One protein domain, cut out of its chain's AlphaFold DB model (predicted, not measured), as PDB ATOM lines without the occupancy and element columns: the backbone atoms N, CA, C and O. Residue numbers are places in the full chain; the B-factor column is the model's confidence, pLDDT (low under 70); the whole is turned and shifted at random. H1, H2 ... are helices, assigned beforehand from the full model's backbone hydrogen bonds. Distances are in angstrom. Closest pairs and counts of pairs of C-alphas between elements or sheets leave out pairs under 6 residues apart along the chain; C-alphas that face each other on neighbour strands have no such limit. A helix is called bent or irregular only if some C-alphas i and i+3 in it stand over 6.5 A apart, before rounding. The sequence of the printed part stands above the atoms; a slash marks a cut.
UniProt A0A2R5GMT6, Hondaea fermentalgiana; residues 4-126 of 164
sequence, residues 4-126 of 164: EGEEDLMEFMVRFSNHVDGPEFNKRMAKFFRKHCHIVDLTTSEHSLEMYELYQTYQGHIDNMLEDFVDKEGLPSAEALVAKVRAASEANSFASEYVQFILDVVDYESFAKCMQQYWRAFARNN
ATOM      1  N   GLU A   4     -32.097  -9.503  72.789       62.78
ATOM      2  CA  GLU A   4     -31.140  -9.030  71.766       62.78
ATOM      3  C   GLU A   4     -31.592  -9.319  70.322       62.78
ATOM      4  O   GLU A   4     -31.245  -8.578  69.410       62.78
ATOM      5  N   GLY A   5     -32.392 -10.370  70.099       82.31
ATOM      6  CA  GLY A   5     -32.921 -10.691  68.768       82.31
ATOM      7  C   GLY A   5     -34.155  -9.873  68.378       82.31
ATOM      8  O   GLY A   5     -34.354  -9.590  67.203       82.31
ATOM      9  N   GLU A   6     -34.984  -9.485  69.350       85.31
ATOM     10  CA  GLU A   6     -36.187  -8.685  69.092       85.31
ATOM     11  C   GLU A   6     -35.828  -7.225  68.786       85.31
ATOM     12  O   GLU A   6     -36.417  -6.613  67.895       85.31
ATOM     13  N   GLU A   7     -34.812  -6.687  69.468       88.12
ATOM     14  CA  GLU A   7     -34.301  -5.337  69.222       88.12
ATOM     15  C   GLU A   7     -33.715  -5.195  67.804       88.12
ATOM     16  O   GLU A   7     -34.065  -4.243  67.108       88.12
ATOM     17  N   ASP A   8     -32.934  -6.175  67.323       93.00
ATOM     18  CA  ASP A   8     -32.416  -6.180  65.939       93.00
ATOM     19  C   ASP A   8     -33.544  -6.227  64.895       93.00
ATOM     20  O   ASP A   8     -33.509  -5.516  63.888       93.00
ATOM     21  N   LEU A   9     -34.584  -7.034  65.137       93.56
ATOM     22  CA  LEU A   9     -35.741  -7.121  64.243       93.56
ATOM     23  C   LEU A   9     -36.535  -5.812  64.204       93.56
ATOM     24  O   LEU A   9     -36.988  -5.397  63.136       93.56
ATOM     25  N   MET A  10     -36.682  -5.136  65.343       93.06
ATOM     26  CA  MET A  10     -37.338  -3.834  65.400       93.06
ATOM     27  C   MET A  10     -36.519  -2.748  64.710       93.06
ATOM     28  O   MET A  10     -37.076  -1.968  63.937       93.06
ATOM     29  N   GLU A  11     -35.205  -2.711  64.926       94.25
ATOM     30  CA  GLU A  11     -34.331  -1.767  64.232       94.25
ATOM     31  C   GLU A  11     -34.378  -1.990  62.712       94.25
ATOM     32  O   GLU A  11     -34.507  -1.037  61.937       94.25
ATOM     33  N   PHE A  12     -34.376  -3.254  62.281       95.44
ATOM     34  CA  PHE A  12     -34.575  -3.627  60.886       95.44
ATOM     35  C   PHE A  12     -35.912  -3.114  60.334       95.44
ATOM     36  O   PHE A  12     -35.929  -2.502  59.267       95.44
ATOM     37  N   MET A  13     -37.021  -3.289  61.060       95.62
ATOM     38  CA  MET A  13     -38.331  -2.797  60.622       95.62
ATOM     39  C   MET A  13     -38.407  -1.271  60.560       95.62
ATOM     40  O   MET A  13     -39.087  -0.739  59.685       95.62
ATOM     41  N   VAL A  14     -37.689  -0.554  61.428       94.94
ATOM     42  CA  VAL A  14     -37.564   0.910  61.347       94.94
ATOM     43  C   VAL A  14     -36.792   1.331  60.095       94.94
ATOM     44  O   VAL A  14     -37.165   2.298  59.433       94.94
ATOM     45  N   ARG A  15     -35.716   0.627  59.730       95.75
ATOM     46  CA  ARG A  15     -34.992   0.915  58.479       95.75
ATOM     47  C   ARG A  15     -35.834   0.574  57.254       95.75
ATOM     48  O   ARG A  15     -35.887   1.375  56.321       95.75
ATOM     49  N   PHE A  16     -36.533  -0.559  57.290       95.31
ATOM     50  CA  PHE A  16     -37.459  -0.978  56.243       95.31
ATOM     51  C   PHE A  16     -38.558   0.063  56.034       95.31
ATOM     52  O   PHE A  16     -38.709   0.558  54.920       95.31
ATOM     53  N   SER A  17     -39.248   0.478  57.101       93.94
ATOM     54  CA  SER A  17     -40.329   1.464  57.022       93.94
ATOM     55  C   SER A  17     -39.861   2.812  56.484       93.94
ATOM     56  O   SER A  17     -40.472   3.373  55.578       93.94
ATOM     57  N   ASN A  18     -38.713   3.301  56.957       93.75
ATOM     58  CA  ASN A  18     -38.117   4.539  56.464       93.75
ATOM     59  C   ASN A  18     -37.702   4.468  54.990       93.75
ATOM     60  O   ASN A  18     -37.590   5.509  54.344       93.75
ATOM     61  N   HIS A  19     -37.436   3.277  54.451       93.62
ATOM     62  CA  HIS A  19     -37.107   3.116  53.039       93.62
ATOM     63  C   HIS A  19     -38.372   2.998  52.179       93.62
ATOM     64  O   HIS A  19     -38.444   3.666  51.147       93.62
ATOM     65  N   VAL A  20     -39.377   2.232  52.619       91.50
ATOM     66  CA  VAL A  20     -40.597   1.954  51.832       91.50
ATOM     67  C   VAL A  20     -41.733   2.964  52.003       91.50
ATOM     68  O   VAL A  20     -42.618   3.019  51.161       91.50
ATOM     69  N   ASP A  21     -41.684   3.803  53.036       90.31
ATOM     70  CA  ASP A  21     -42.584   4.949  53.254       90.31
ATOM     71  C   ASP A  21     -41.781   6.241  53.532       90.31
ATOM     72  O   ASP A  21     -42.215   7.210  54.156       90.31
ATOM     73  N   GLY A  22     -40.534   6.266  53.060       92.44
ATOM     74  CA  GLY A  22     -39.635   7.396  53.250       92.44
ATOM     75  C   GLY A  22     -40.004   8.629  52.420       92.44
ATOM     76  O   GLY A  22     -40.725   8.536  51.421       92.44
ATOM     77  N   PRO A  23     -39.418   9.803  52.733       94.31
ATOM     78  CA  PRO A  23     -39.594  11.018  51.934       94.31
ATOM     79  C   PRO A  23     -39.241  10.837  50.451       94.31
ATOM     80  O   PRO A  23     -39.911  11.390  49.578       94.31
ATOM     81  N   GLU A  24     -38.205  10.050  50.152       91.00
ATOM     82  CA  GLU A  24     -37.784   9.774  48.776       91.00
ATOM     83  C   GLU A  24     -38.797   8.903  48.025       91.00
ATOM     84  O   GLU A  24     -39.146   9.226  46.884       91.00
ATOM     85  N   PHE A  25     -39.326   7.853  48.663       90.44
ATOM     86  CA  PHE A  25     -40.394   7.034  48.092       90.44
ATOM     87  C   PHE A  25     -41.645   7.874  47.835       90.44
ATOM     88  O   PHE A  25     -42.116   7.968  46.699       90.44
ATOM     89  N   ASN A  26     -42.110   8.583  48.863       92.44
ATOM     90  CA  ASN A  26     -43.298   9.424  48.793       92.44
ATOM     91  C   ASN A  26     -43.183  10.490  47.695       92.44
ATOM     92  O   ASN A  26     -44.128  10.732  46.943       92.44
ATOM     93  N   LYS A  27     -41.998  11.081  47.510       94.44
ATOM     94  CA  LYS A  27     -41.728  12.019  46.413       94.44
ATOM     95  C   LYS A  27     -41.791  11.351  45.036       94.44
ATOM     96  O   LYS A  27     -42.342  11.948  44.105       94.44
ATOM     97  N   ARG A  28     -41.231  10.146  44.879       93.12
ATOM     98  CA  ARG A  28     -41.287   9.380  43.619       93.12
ATOM     99  C   ARG A  28     -42.723   9.002  43.270       93.12
ATOM    100  O   ARG A  28     -43.158   9.294  42.154       93.12
ATOM    101  N   MET A  29     -43.470   8.457  44.226       93.62
ATOM    102  CA  MET A  29     -44.870   8.076  44.038       93.62
ATOM    103  C   MET A  29     -45.753   9.288  43.756       93.62
ATOM    104  O   MET A  29     -46.501   9.293  42.782       93.62
ATOM    105  N   ALA A  30     -45.603  10.380  44.509       94.56
ATOM    106  CA  ALA A  30     -46.347  11.610  44.247       94.56
ATOM    107  C   ALA A  30     -46.089  12.161  42.837       94.56
ATOM    108  O   ALA A  30     -47.012  12.639  42.174       94.56
ATOM    109  N   LYS A  31     -44.843  12.091  42.348       95.88
ATOM    110  CA  LYS A  31     -44.507  12.485  40.973       95.88
ATOM    111  C   LYS A  31     -45.180  11.570  39.948       95.88
ATOM    112  O   LYS A  31     -45.707  12.080  38.960       95.88
ATOM    113  N   PHE A  32     -45.166  10.258  40.183       95.94
ATOM    114  CA  PHE A  32     -45.838   9.274  39.340       95.94
ATOM    115  C   PHE A  32     -47.346   9.559  39.256       95.94
ATOM    116  O   PHE A  32     -47.859   9.823  38.168       95.94
ATOM    117  N   PHE A  33     -48.034   9.642  40.400       96.44
ATOM    118  CA  PHE A  33     -49.476   9.888  40.444       96.44
ATOM    119  C   PHE A  33     -49.853  11.219  39.788       96.44
ATOM    120  O   PHE A  33     -50.738  11.252  38.939       96.44
ATOM    121  N   ARG A  34     -49.144  12.320  40.082       95.62
ATOM    122  CA  ARG A  34     -49.419  13.624  39.443       95.62
ATOM    123  C   ARG A  34     -49.313  13.570  37.926       95.62
ATOM    124  O   ARG A  34     -50.118  14.192  37.242       95.62
ATOM    125  N   LYS A  35     -48.318  12.851  37.404       96.25
ATOM    126  CA  LYS A  35     -48.089  12.750  35.961       96.25
ATOM    127  C   LYS A  35     -49.209  11.979  35.262       96.25
ATOM    128  O   LYS A  35     -49.573  12.339  34.146       96.25
ATOM    129  N   HIS A  36     -49.747  10.948  35.906       96.06
ATOM    130  CA  HIS A  36     -50.619   9.980  35.246       96.06
ATOM    131  C   HIS A  36     -52.095  10.041  35.671       96.06
ATOM    132  O   HIS A  36     -52.937   9.494  34.974       96.06
ATOM    133  N   CYS A  37     -52.447  10.744  36.751       95.00
ATOM    134  CA  CYS A  37     -53.807  10.745  37.312       95.00
ATOM    135  C   CYS A  37     -54.932  11.169  36.349       95.00
ATOM    136  O   CYS A  37     -56.070  10.760  36.540       95.00
ATOM    137  N   HIS A  38     -54.631  11.936  35.301       92.25
ATOM    138  CA  HIS A  38     -55.613  12.434  34.331       92.25
ATOM    139  C   HIS A  38     -56.304  11.345  33.499       92.25
ATOM    140  O   HIS A  38     -57.328  11.623  32.887       92.25
ATOM    141  N   ILE A  39     -55.760  10.125  33.467       92.56
ATOM    142  CA  ILE A  39     -56.382   8.999  32.758       92.56
ATOM    143  C   ILE A  39     -57.609   8.434  33.492       92.56
ATOM    144  O   ILE A  39     -58.327   7.597  32.952       92.56
ATOM    145  N   VAL A  40     -57.823   8.846  34.746       92.31
ATOM    146  CA  VAL A  40     -58.932   8.368  35.567       92.31
ATOM    147  C   VAL A  40     -60.230   9.013  35.109       92.31
ATOM    148  O   VAL A  40     -60.408  10.228  35.220       92.31
ATOM    149  N   ASP A  41     -61.179   8.181  34.695       90.56
ATOM    150  CA  ASP A  41     -62.560   8.603  34.524       90.56
ATOM    151  C   ASP A  41     -63.282   8.580  35.880       90.56
ATOM    152  O   ASP A  41     -63.430   7.536  36.511       90.56
ATOM    153  N   LEU A  42     -63.710   9.751  36.355       88.88
ATOM    154  CA  LEU A  42     -64.443   9.888  37.620       88.88
ATOM    155  C   LEU A  42     -65.957   9.702  37.470       88.88
ATOM    156  O   LEU A  42     -66.671   9.762  38.470       88.88
ATOM    157  N   THR A  43     -66.459   9.536  36.245       87.69
ATOM    158  CA  THR A  43     -67.893   9.377  35.963       87.69
ATOM    159  C   THR A  43     -68.357   7.926  36.054       87.69
ATOM    160  O   THR A  43     -69.552   7.681  36.218       87.69
ATOM    161  N   THR A  44     -67.428   6.972  35.980       88.38
ATOM    162  CA  THR A  44     -67.702   5.533  35.999       88.38
ATOM    163  C   THR A  44     -66.932   4.838  37.119       88.38
ATOM    164  O   THR A  44     -65.896   5.310  37.585       88.38
ATOM    165  N   SER A  45     -67.457   3.700  37.571       85.19
ATOM    166  CA  SER A  45     -66.739   2.772  38.447       85.19
ATOM    167  C   SER A  45     -65.838   1.806  37.674       85.19
ATOM    168  O   SER A  45     -65.072   1.069  38.287       85.19
ATOM    169  N   GLU A  46     -65.960   1.751  36.345       90.69
ATOM    170  CA  GLU A  46     -65.131   0.892  35.500       90.69
ATOM    171  C   GLU A  46     -63.760   1.530  35.262       90.69
ATOM    172  O   GLU A  46     -63.651   2.685  34.859       90.69
ATOM    173  N   HIS A  47     -62.696   0.767  35.502       92.00
ATOM    174  CA  HIS A  47     -61.330   1.219  35.254       92.00
ATOM    175  C   HIS A  47     -60.862   0.788  33.858       92.00
ATOM    176  O   HIS A  47     -61.124  -0.334  33.422       92.00
ATOM    177  N   SER A  48     -60.151   1.678  33.162       92.88
ATOM    178  CA  SER A  48     -59.628   1.413  31.821       92.88
ATOM    179  C   SER A  48     -58.486   0.391  31.836       92.88
ATOM    180  O   SER A  48     -57.806   0.201  32.846       92.88
ATOM    181  N   LEU A  49     -58.223  -0.234  30.683       94.50
ATOM    182  CA  LEU A  49     -57.050  -1.098  30.514       94.50
ATOM    183  C   LEU A  49     -55.743  -0.326  30.769       94.50
ATOM    184  O   LEU A  49     -54.848  -0.834  31.439       94.50
ATOM    185  N   GLU A  50     -55.677   0.930  30.325       95.12
ATOM    186  CA  GLU A  50     -54.538   1.826  30.573       95.12
ATOM    187  C   GLU A  50     -54.276   2.033  32.077       95.12
ATOM    188  O   GLU A  50     -53.129   2.139  32.510       95.12
ATOM    189  N   MET A  51     -55.328   2.046  32.907       94.88
ATOM    190  CA  MET A  51     -55.192   2.146  34.362       94.88
ATOM    191  C   MET A  51     -54.512   0.912  34.962       94.88
ATOM    192  O   MET A  51     -53.700   1.043  35.879       94.88
ATOM    193  N   TYR A  52     -54.791  -0.270  34.413       95.19
ATOM    194  CA  TYR A  52     -54.124  -1.504  34.814       95.19
ATOM    195  C   TYR A  52     -52.659  -1.555  34.346       95.19
ATOM    196  O   TYR A  52     -51.784  -1.955  35.112       95.19
ATOM    197  N   GLU A  53     -52.351  -1.080  33.139       95.94
ATOM    198  CA  GLU A  53     -50.963  -0.973  32.654       95.94
ATOM    199  C   GLU A  53     -50.119  -0.020  33.522       95.94
ATOM    200  O   GLU A  53     -48.963  -0.298  33.862       95.94
ATOM    201  N   LEU A  54     -50.709   1.095  33.965       96.44
ATOM    202  CA  LEU A  54     -50.060   1.981  34.930       96.44
ATOM    203  C   LEU A  54     -49.887   1.333  36.299       96.44
ATOM    204  O   LEU A  54     -48.867   1.573  36.942       96.44
ATOM    205  N   TYR A  55     -50.840   0.514  36.740       96.62
ATOM    206  CA  TYR A  55     -50.681  -0.250  37.971       96.62
ATOM    207  C   TYR A  55     -49.492  -1.213  37.885       96.62
ATOM    208  O   TYR A  55     -48.691  -1.263  38.812       96.62
ATOM    209  N   GLN A  56     -49.298  -1.906  36.759       96.88
ATOM    210  CA  GLN A  56     -48.110  -2.747  36.556       96.88
ATOM    211  C   GLN A  56     -46.812  -1.930  36.616       96.88
ATOM    212  O   GLN A  56     -45.825  -2.359  37.209       96.88
ATOM    213  N   THR A  57     -46.822  -0.714  36.062       95.75
ATOM    214  CA  THR A  57     -45.677   0.205  36.162       95.75
ATOM    215  C   THR A  57     -45.429   0.648  37.609       95.75
ATOM    216  O   THR A  57     -44.284   0.736  38.050       95.75
ATOM    217  N   TYR A  58     -46.496   0.909  38.365       95.19
ATOM    218  CA  TYR A  58     -46.437   1.232  39.790       95.19
ATOM    219  C   TYR A  58     -45.870   0.074  40.621       95.19
ATOM    220  O   TYR A  58     -44.971   0.309  41.424       95.19
ATOM    221  N   GLN A  59     -46.306  -1.166  40.369       95.19
ATOM    222  CA  GLN A  59     -45.731  -2.366  40.991       95.19
ATOM    223  C   GLN A  59     -44.229  -2.459  40.713       95.19
ATOM    224  O   GLN A  59     -43.446  -2.572  41.646       95.19
ATOM    225  N   GLY A  60     -43.808  -2.239  39.464       94.56
ATOM    226  CA  GLY A  60     -42.385  -2.206  39.129       94.56
ATOM    227  C   GLY A  60     -41.598  -1.141  39.906       94.56
ATOM    228  O   GLY A  60     -40.437  -1.352  40.246       94.56
ATOM    229  N   HIS A  61     -42.190   0.011  40.235       93.06
ATOM    230  CA  HIS A  61     -41.523   0.993  41.098       93.06
ATOM    231  C   HIS A  61     -41.366   0.524  42.546       93.06
ATOM    232  O   HIS A  61     -40.371   0.881  43.179       93.06
ATOM    233  N   ILE A  62     -42.328  -0.243  43.060       92.94
ATOM    234  CA  ILE A  62     -42.247  -0.852  44.388       92.94
ATOM    235  C   ILE A  62     -41.183  -1.951  44.387       92.94
ATOM    236  O   ILE A  62     -40.319  -1.940  45.258       92.94
ATOM    237  N   ASP A  63     -41.185  -2.825  43.382       93.38
ATOM    238  CA  ASP A  63     -40.219  -3.920  43.259       93.38
ATOM    239  C   ASP A  63     -38.780  -3.393  43.235       93.38
ATOM    240  O   ASP A  63     -37.970  -3.781  44.071       93.38
ATOM    241  N   ASN A  64     -38.491  -2.408  42.375       93.69
ATOM    242  CA  ASN A  64     -37.170  -1.768  42.320       93.69
ATOM    243  C   ASN A  64     -36.752  -1.170  43.674       93.69
ATOM    244  O   ASN A  64     -35.579  -1.163  44.033       93.69
ATOM    245  N   MET A  65     -37.703  -0.631  44.438       92.56
ATOM    246  CA  MET A  65     -37.407  -0.093  45.761       92.56
ATOM    247  C   MET A  65     -37.100  -1.203  46.771       92.56
ATOM    248  O   MET A  65     -36.233  -1.015  47.624       92.56
ATOM    249  N   LEU A  66     -37.806  -2.331  46.714       94.12
ATOM    250  CA  LEU A  66     -37.518  -3.477  47.572       94.12
ATOM    251  C   LEU A  66     -36.156  -4.086  47.225       94.12
ATOM    252  O   LEU A  66     -35.392  -4.392  48.135       94.12
ATOM    253  N   GLU A  67     -35.811  -4.171  45.940       95.25
ATOM    254  CA  GLU A  67     -34.474  -4.557  45.472       95.25
ATOM    255  C   GLU A  67     -33.394  -3.600  46.002       95.25
ATOM    256  O   GLU A  67     -32.439  -4.046  46.639       95.25
ATOM    257  N   ASP A  68     -33.600  -2.281  45.883       94.88
ATOM    258  CA  ASP A  68     -32.697  -1.273  46.459       94.88
ATOM    259  C   ASP A  68     -32.506  -1.470  47.977       94.88
ATOM    260  O   ASP A  68     -31.454  -1.133  48.526       94.88
ATOM    261  N   PHE A  69     -33.530  -1.950  48.690       95.62
ATOM    262  CA  PHE A  69     -33.439  -2.220  50.126       95.62
ATOM    263  C   PHE A  69     -32.645  -3.494  50.428       95.62
ATOM    264  O   PHE A  69     -31.800  -3.480  51.323       95.62
ATOM    265  N   VAL A  70     -32.890  -4.571  49.672       96.19
ATOM    266  CA  VAL A  70     -32.134  -5.834  49.752       96.19
ATOM    267  C   VAL A  70     -30.641  -5.553  49.604       96.19
ATOM    268  O   VAL A  70     -29.853  -5.969  50.457       96.19
ATOM    269  N   ASP A  71     -30.274  -4.772  48.587       96.19
ATOM    270  CA  ASP A  71     -28.887  -4.405  48.313       96.19
ATOM    271  C   ASP A  71     -28.280  -3.560  49.443       96.19
ATOM    272  O   ASP A  71     -27.153  -3.812  49.880       96.19
ATOM    273  N   LYS A  72     -29.022  -2.574  49.965       95.31
ATOM    274  CA  LYS A  72     -28.555  -1.697  51.057       95.31
ATOM    275  C   LYS A  72     -28.326  -2.433  52.372       95.31
ATOM    276  O   LYS A  72     -27.360  -2.129  53.067       95.31
ATOM    277  N   GLU A  73     -29.201  -3.370  52.721       95.00
ATOM    278  CA  GLU A  73     -29.079  -4.161  53.952       95.00
ATOM    279  C   GLU A  73     -28.103  -5.341  53.795       95.00
ATOM    280  O   GLU A  73     -27.879  -6.086  54.751       95.00
ATOM    281  N   GLY A  74     -27.508  -5.528  52.609       96.38
ATOM    282  CA  GLY A  74     -26.591  -6.635  52.335       96.38
ATOM    283  C   GLY A  74     -27.272  -8.000  52.434       96.38
ATOM    284  O   GLY A  74     -26.644  -8.985  52.834       96.38
ATOM    285  N   LEU A  75     -28.568  -8.059  52.118       95.50
ATOM    286  CA  LEU A  75     -29.330  -9.297  52.137       95.50
ATOM    287  C   LEU A  75     -28.982 -10.136  50.897       95.50
ATOM    288  O   LEU A  75     -28.828  -9.598  49.804       95.50
ATOM    289  N   PRO A  76     -28.868 -11.468  51.032       94.31
ATOM    290  CA  PRO A  76     -28.427 -12.322  49.932       94.31
ATOM    291  C   PRO A  76     -29.483 -12.499  48.832       94.31
ATOM    292  O   PRO A  76     -29.137 -12.917  47.729       94.31
ATOM    293  N   SER A  77     -30.762 -12.250  49.134       94.62
ATOM    294  CA  SER A  77     -31.863 -12.353  48.178       94.62
ATOM    295  C   SER A  77     -33.143 -11.682  48.694       94.62
ATOM    296  O   SER A  77     -33.258 -11.347  49.878       94.62
ATOM    297  N   ALA A  78     -34.142 -11.549  47.819       93.31
ATOM    298  CA  ALA A  78     -35.481 -11.096  48.190       93.31
ATOM    299  C   ALA A  78     -36.169 -12.054  49.184       93.31
ATOM    300  O   ALA A  78     -36.880 -11.616  50.087       93.31
ATOM    301  N   GLU A  79     -35.918 -13.363  49.099       95.00
ATOM    302  CA  GLU A  79     -36.446 -14.336  50.064       95.00
ATOM    303  C   GLU A  79     -35.888 -14.102  51.471       95.00
ATOM    304  O   GLU A  79     -36.602 -14.304  52.454       95.00
ATOM    305  N   ALA A  80     -34.639 -13.636  51.588       94.69
ATOM    306  CA  ALA A  80     -34.065 -13.266  52.877       94.69
ATOM    307  C   ALA A  80     -34.749 -12.026  53.474       94.69
ATOM    308  O   ALA A  80     -34.997 -11.997  54.681       94.69
ATOM    309  N   LEU A  81     -35.124 -11.047  52.639       95.50
ATOM    310  CA  LEU A  81     -35.965  -9.921  53.057       95.50
ATOM    311  C   LEU A  81     -37.317 -10.420  53.580       95.50
ATOM    312  O   LEU A  81     -37.695 -10.088  54.702       95.50
ATOM    313  N   VAL A  82     -38.011 -11.270  52.818       95.44
ATOM    314  CA  VAL A  82     -39.311 -11.834  53.221       95.44
ATOM    315  C   VAL A  82     -39.202 -12.604  54.539       95.44
ATOM    316  O   VAL A  82     -40.047 -12.438  55.419       95.44
ATOM    317  N   ALA A  83     -38.161 -13.421  54.706       95.19
ATOM    318  CA  ALA A  83     -37.932 -14.171  55.936       95.19
ATOM    319  C   ALA A  83     -37.700 -13.244  57.139       95.19
ATOM    320  O   ALA A  83     -38.263 -13.484  58.208       95.19
ATOM    321  N   LYS A  84     -36.917 -12.169  56.970       95.38
ATOM    322  CA  LYS A  84     -36.607 -11.226  58.055       95.38
ATOM    323  C   LYS A  84     -37.813 -10.358  58.430       95.38
ATOM    324  O   LYS A  84     -38.094 -10.205  59.616       95.38
ATOM    325  N   VAL A  85     -38.578  -9.882  57.445       95.69
ATOM    326  CA  VAL A  85     -39.854  -9.173  57.669       95.69
ATOM    327  C   VAL A  85     -40.862 -10.079  58.375       95.69
ATOM    328  O   VAL A  85     -41.492  -9.659  59.345       95.69
ATOM    329  N   ARG A  86     -40.977 -11.346  57.951       95.31
ATOM    330  CA  ARG A  86     -41.846 -12.324  58.614       95.31
ATOM    331  C   ARG A  86     -41.435 -12.539  60.069       95.31
ATOM    332  O   ARG A  86     -42.282 -12.420  60.947       95.31
ATOM    333  N   ALA A  87     -40.153 -12.793  60.327       94.94
ATOM    334  CA  ALA A  87     -39.648 -12.977  61.685       94.94
ATOM    335  C   ALA A  87     -39.954 -11.760  62.574       94.94
ATOM    336  O   ALA A  87     -40.406 -11.927  63.705       94.94
ATOM    337  N   ALA A  88     -39.788 -10.542  62.049       95.00
ATOM    338  CA  ALA A  88     -40.148  -9.326  62.769       95.00
ATOM    339  C   ALA A  88     -41.659  -9.232  63.047       95.00
ATOM    340  O   ALA A  88     -42.050  -8.911  64.167       95.00
ATOM    341  N   SER A  89     -42.508  -9.563  62.069       94.75
ATOM    342  CA  SER A  89     -43.971  -9.550  62.232       94.75
ATOM    343  C   SER A  89     -44.492 -10.595  63.226       94.75
ATOM    344  O   SER A  89     -45.472 -10.353  63.922       94.75
ATOM    345  N   GLU A  90     -43.833 -11.751  63.323       94.31
ATOM    346  CA  GLU A  90     -44.181 -12.800  64.286       94.31
ATOM    347  C   GLU A  90     -43.719 -12.439  65.704       94.31
ATOM    348  O   GLU A  90     -44.370 -12.810  66.681       94.31
ATOM    349  N   ALA A  91     -42.609 -11.706  65.815       93.06
ATOM    350  CA  ALA A  91     -42.050 -11.272  67.089       93.06
ATOM    351  C   ALA A  91     -42.749 -10.031  67.665       93.06
ATOM    352  O   ALA A  91     -42.802  -9.879  68.883       93.06
ATOM    353  N   ASN A  92     -43.285  -9.142  66.821       92.19
ATOM    354  CA  ASN A  92     -43.762  -7.831  67.248       92.19
ATOM    355  C   ASN A  92     -45.076  -7.411  66.561       92.19
ATOM    356  O   ASN A  92     -45.189  -7.399  65.335       92.19
ATOM    357  N   SER A  93     -46.068  -6.992  67.357       92.56
ATOM    358  CA  SER A  93     -47.393  -6.608  66.847       92.56
ATOM    359  C   SER A  93     -47.363  -5.363  65.963       92.56
ATOM    360  O   SER A  93     -48.064  -5.326  64.960       92.56
ATOM    361  N   PHE A  94     -46.526  -4.372  66.283       90.88
ATOM    362  CA  PHE A  94     -46.365  -3.185  65.444       90.88
ATOM    363  C   PHE A  94     -45.776  -3.556  64.080       90.88
ATOM    364  O   PHE A  94     -46.273  -3.098  63.057       90.88
ATOM    365  N   ALA A  95     -44.762  -4.427  64.046       93.38
ATOM    366  CA  ALA A  95     -44.210  -4.918  62.786       93.38
ATOM    367  C   ALA A  95     -45.267  -5.672  61.960       93.38
ATOM    368  O   ALA A  95     -45.347  -5.481  60.750       93.38
ATOM    369  N   SER A  96     -46.107  -6.481  62.612       94.88
ATOM    370  CA  SER A  96     -47.221  -7.185  61.969       94.88
ATOM    371  C   SER A  96     -48.251  -6.234  61.352       94.88
ATOM    372  O   SER A  96     -48.550  -6.328  60.161       94.88
ATOM    373  N   GLU A  97     -48.734  -5.265  62.132       94.00
ATOM    374  CA  GLU A  97     -49.679  -4.242  61.669       94.00
ATOM    375  C   GLU A  97     -49.094  -3.412  60.522       94.00
ATOM    376  O   GLU A  97     -49.784  -3.120  59.546       94.00
ATOM    377  N   TYR A  98     -47.806  -3.075  60.601       93.06
ATOM    378  CA  TYR A  98     -47.128  -2.305  59.569       93.06
ATOM    379  C   TYR A  98     -46.981  -3.079  58.253       93.06
ATOM    380  O   TYR A  98     -47.208  -2.522  57.180       93.06
ATOM    381  N   VAL A  99     -46.648  -4.373  58.310       93.56
ATOM    382  CA  VAL A  99     -46.596  -5.223  57.109       93.56
ATOM    383  C   VAL A  99     -47.976  -5.333  56.468       93.56
ATOM    384  O   VAL A  99     -48.081  -5.199  55.251       93.56
ATOM    385  N   GLN A 100     -49.031  -5.518  57.266       92.69
ATOM    386  CA  GLN A 100     -50.395  -5.544  56.739       92.69
ATOM    387  C   GLN A 100     -50.761  -4.216  56.072       92.69
ATOM    388  O   GLN A 100     -51.268  -4.217  54.955       92.69
ATOM    389  N   PHE A 101     -50.425  -3.089  56.704       90.88
ATOM    390  CA  PHE A 101     -50.624  -1.767  56.117       90.88
ATOM    391  C   PHE A 101     -49.918  -1.623  54.763       90.88
ATOM    392  O   PHE A 101     -50.532  -1.145  53.813       90.88
ATOM    393  N   ILE A 102     -48.660  -2.069  54.643       90.75
ATOM    394  CA  ILE A 102     -47.941  -2.045  53.361       90.75
ATOM    395  C   ILE A 102     -48.684  -2.870  52.309       90.75
ATOM    396  O   ILE A 102     -48.885  -2.395  51.194       90.75
ATOM    397  N   LEU A 103     -49.101  -4.090  52.651       90.50
ATOM    398  CA  LEU A 103     -49.814  -4.967  51.721       90.50
ATOM    399  C   LEU A 103     -51.141  -4.354  51.253       90.50
ATOM    400  O   LEU A 103     -51.485  -4.470  50.078       90.50
ATOM    401  N   ASP A 104     -51.839  -3.652  52.142       88.44
ATOM    402  CA  ASP A 104     -53.089  -2.974  51.817       88.44
ATOM    403  C   ASP A 104     -52.867  -1.777  50.879       88.44
ATOM    404  O   ASP A 104     -53.703  -1.515  50.022       88.44
ATOM    405  N   VAL A 105     -51.749  -1.044  50.986       86.31
ATOM    406  CA  VAL A 105     -51.495   0.137  50.129       86.31
ATOM    407  C   VAL A 105     -50.886  -0.194  48.766       86.31
ATOM    408  O   VAL A 105     -50.928   0.642  47.857       86.31
ATOM    409  N   VAL A 106     -50.306  -1.385  48.599       90.75
ATOM    410  CA  VAL A 106     -49.765  -1.830  47.301       90.75
ATOM    411  C   VAL A 106     -50.818  -2.483  46.412       90.75
ATOM    412  O   VAL A 106     -50.525  -2.767  45.251       90.75
ATOM    413  N   ASP A 107     -52.028  -2.708  46.919       93.81
ATOM    414  CA  ASP A 107     -53.107  -3.308  46.151       93.81
ATOM    415  C   ASP A 107     -53.634  -2.383  45.033       93.81
ATOM    416  O   ASP A 107     -53.404  -1.165  44.981       93.81
ATOM    417  N   TYR A 108     -54.355  -2.981  44.082       94.50
ATOM    418  CA  TYR A 108     -54.914  -2.240  42.953       94.50
ATOM    419  C   TYR A 108     -55.966  -1.213  43.387       94.50
ATOM    420  O   TYR A 108     -56.062  -0.129  42.804       94.50
ATOM    421  N   GLU A 109     -56.772  -1.531  44.401       93.75
ATOM    422  CA  GLU A 109     -57.835  -0.637  44.846       93.75
ATOM    423  C   GLU A 109     -57.282   0.634  45.492       93.75
ATOM    424  O   GLU A 109     -57.774   1.730  45.206       93.75
ATOM    425  N   SER A 110     -56.253   0.521  46.331       94.00
ATOM    426  CA  SER A 110     -55.558   1.658  46.935       94.00
ATOM    427  C   SER A 110     -54.833   2.471  45.879       94.00
ATOM    428  O   SER A 110     -54.987   3.695  45.854       94.00
ATOM    429  N   PHE A 111     -54.156   1.818  44.929       95.50
ATOM    430  CA  PHE A 111     -53.589   2.493  43.762       95.50
ATOM    431  C   PHE A 111     -54.640   3.340  43.022       95.50
ATOM    432  O   PHE A 111     -54.420   4.526  42.747       95.50
ATOM    433  N   ALA A 112     -55.808   2.761  42.733       95.06
ATOM    434  CA  ALA A 112     -56.871   3.454  42.019       95.06
ATOM    435  C   ALA A 112     -57.444   4.628  42.826       95.06
ATOM    436  O   ALA A 112     -57.634   5.721  42.284       95.06
ATOM    437  N   LYS A 113     -57.651   4.441  44.135       94.31
ATOM    438  CA  LYS A 113     -58.067   5.512  45.054       94.31
ATOM    439  C   LYS A 113     -57.047   6.653  45.065       94.31
ATOM    440  O   LYS A 113     -57.449   7.815  44.984       94.31
ATOM    441  N   CYS A 114     -55.748   6.355  45.096       94.38
ATOM    442  CA  CYS A 114     -54.693   7.363  45.004       94.38
ATOM    443  C   CYS A 114     -54.767   8.129  43.678       94.38
ATOM    444  O   CYS A 114     -54.823   9.359  43.690       94.38
ATOM    445  N   MET A 115     -54.854   7.439  42.539       95.81
ATOM    446  CA  MET A 115     -54.996   8.083  41.226       95.81
ATOM    447  C   MET A 115     -56.207   9.030  41.176       95.81
ATOM    448  O   MET A 115     -56.068  10.183  40.759       95.81
ATOM    449  N   GLN A 116     -57.366   8.602  41.692       94.50
ATOM    450  CA  GLN A 116     -58.560   9.448  41.793       94.50
ATOM    451  C   GLN A 116     -58.341  10.683  42.682       94.50
ATOM    452  O   GLN A 116     -58.771  11.783  42.331       94.50
ATOM    453  N   GLN A 117     -57.691  10.531  43.839       94.25
ATOM    454  CA  GLN A 117     -57.404  11.650  44.745       94.25
ATOM    455  C   GLN A 117     -56.473  12.680  44.099       94.25
ATOM    456  O   GLN A 117     -56.730  13.884  44.184       94.25
ATOM    457  N   TYR A 118     -55.420  12.221  43.418       95.50
ATOM    458  CA  TYR A 118     -54.502  13.099  42.695       95.50
ATOM    459  C   TYR A 118     -55.192  13.818  41.537       95.50
ATOM    460  O   TYR A 118     -54.949  15.010  41.345       95.50
ATOM    461  N   TRP A 119     -56.092  13.140  40.820       94.44
ATOM    462  CA  TRP A 119     -56.858  13.763  39.745       94.44
ATOM    463  C   TRP A 119     -57.812  14.839  40.265       94.44
ATOM    464  O   TRP A 119     -57.789  15.962  39.765       94.44
ATOM    465  N   ARG A 120     -58.564  14.558  41.337       93.56
ATOM    466  CA  ARG A 120     -59.420  15.560  41.999       93.56
ATOM    467  C   ARG A 120     -58.621  16.773  42.472       93.56
ATOM    468  O   ARG A 120     -59.003  17.914  42.226       93.56
ATOM    469  N   ALA A 121     -57.470  16.543  43.105       93.44
ATOM    470  CA  ALA A 121     -56.593  17.624  43.543       93.44
ATOM    471  C   ALA A 121     -56.052  18.453  42.365       93.44
ATOM    472  O   ALA A 121     -55.992  19.680  42.454       93.44
ATOM    473  N   PHE A 122     -55.673  17.800  41.263       93.06
ATOM    474  CA  PHE A 122     -55.236  18.471  40.044       93.06
ATOM    475  C   PHE A 122     -56.360  19.316  39.440       93.06
ATOM    476  O   PHE A 122     -56.148  20.498  39.173       93.06
ATOM    477  N   ALA A 123     -57.549  18.746  39.263       92.25
ATOM    478  CA  ALA A 123     -58.698  19.425  38.684       92.25
ATOM    479  C   ALA A 123     -59.076  20.681  39.476       92.25
ATOM    480  O   ALA A 123     -59.143  21.770  38.905       92.25
ATOM    481  N   ARG A 124     -59.174  20.564  40.807       92.00
ATOM    482  CA  ARG A 124     -59.434  21.695  41.706       92.00
ATOM    483  C   ARG A 124     -58.397  22.810  41.571       92.00
ATOM    484  O   ARG A 124     -58.758  23.982  41.536       92.00
ATOM    485  N   ASN A 125     -57.114  22.463  41.468       91.25
ATOM    486  CA  ASN A 125     -56.040  23.451  41.320       91.25
ATOM    487  C   ASN A 125     -56.034  24.140  39.945       91.25
ATOM    488  O   ASN A 125     -55.445  25.211  39.814       91.25
ATOM    489  N   ASN A 126     -56.667  23.538  38.937       91.00
ATOM    490  CA  ASN A 126     -56.731  24.059  37.571       91.00
ATOM    491  C   ASN A 126     -58.127  24.589  37.189       91.00
ATOM    492  O   ASN A 126     -58.329  24.969  36.040       91.00
TER     493      ASN A 126
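This is residues 4 to 126 of the 164 residues of a protein of Hondaea fermentalgiana (UniProt A0A2R5GMT6). You are looking at a rod of helices: H1 and then H2 run one after the other along most of its length, H3 runs back beside H2, and H5 runs beside H1. H4 crosses H1 towards one end of the rod, and H6 crosses H2 towards the other. The printed part has 123 residues with six named helices, H1 to H6 in order, and no named strand: the class is all helix, with mostly crossed packing, none of six touching pairs being at a shallow tilt. It is only just loose, close to compact, with a radius of gyration of the C-alphas of 16.7 A and spans of 54 by 26 by 26 A.

Start at H1, residues 4 to 20; its residues 6 to 13 touch H4, residues 78 to 91, at a steep tilt of 59 degrees, the closest C-alphas being Leu 9 and Ala 88, 5.1 A apart. With residues 16 to 20 it touches H3, residues 49 to 72, closest at the C-alphas of His 19 and Phe 69, 7.1 A. H2, residues 23 to 39, is irregular, C-alphas 35 and 38 being 7.7 A apart, and has a kink of 29 degrees near residue 33. Its residues 33 to 38 touch H6, residues 108 to 126, about perpendicular at 75 degrees, closest at the C-alphas of Cys 37 and Met 115, 4.9 A. H4 also touches H5, residues 93 to 105, closest at the C-alphas of Ser 89 and Ser 96, 4.0 A. H3 and H5 are apart. Every O i to N i+4 pair is within hydrogen-bond range in H3, H4, H5 and H6; in H1 it is 12 of 13, in H2 11 of 13.

Find C-alpha 4 at (-31.140, -9.030, 71.766); from there H1 runs 24.6 A. H2 covers 25.6 A, and H3, the longest, 35.1 A from C-alpha 49 at (-57.050, -1.098, 30.514). H6 runs 26.9 A to C-alpha 126 at (-56.731, 24.059, 37.571).

The two C-alphas farthest apart, Glu 4 and Thr 43, are 54.5 A apart. The printed part has no cut and no long link, and residue 4 alone is under 70 in pLDDT.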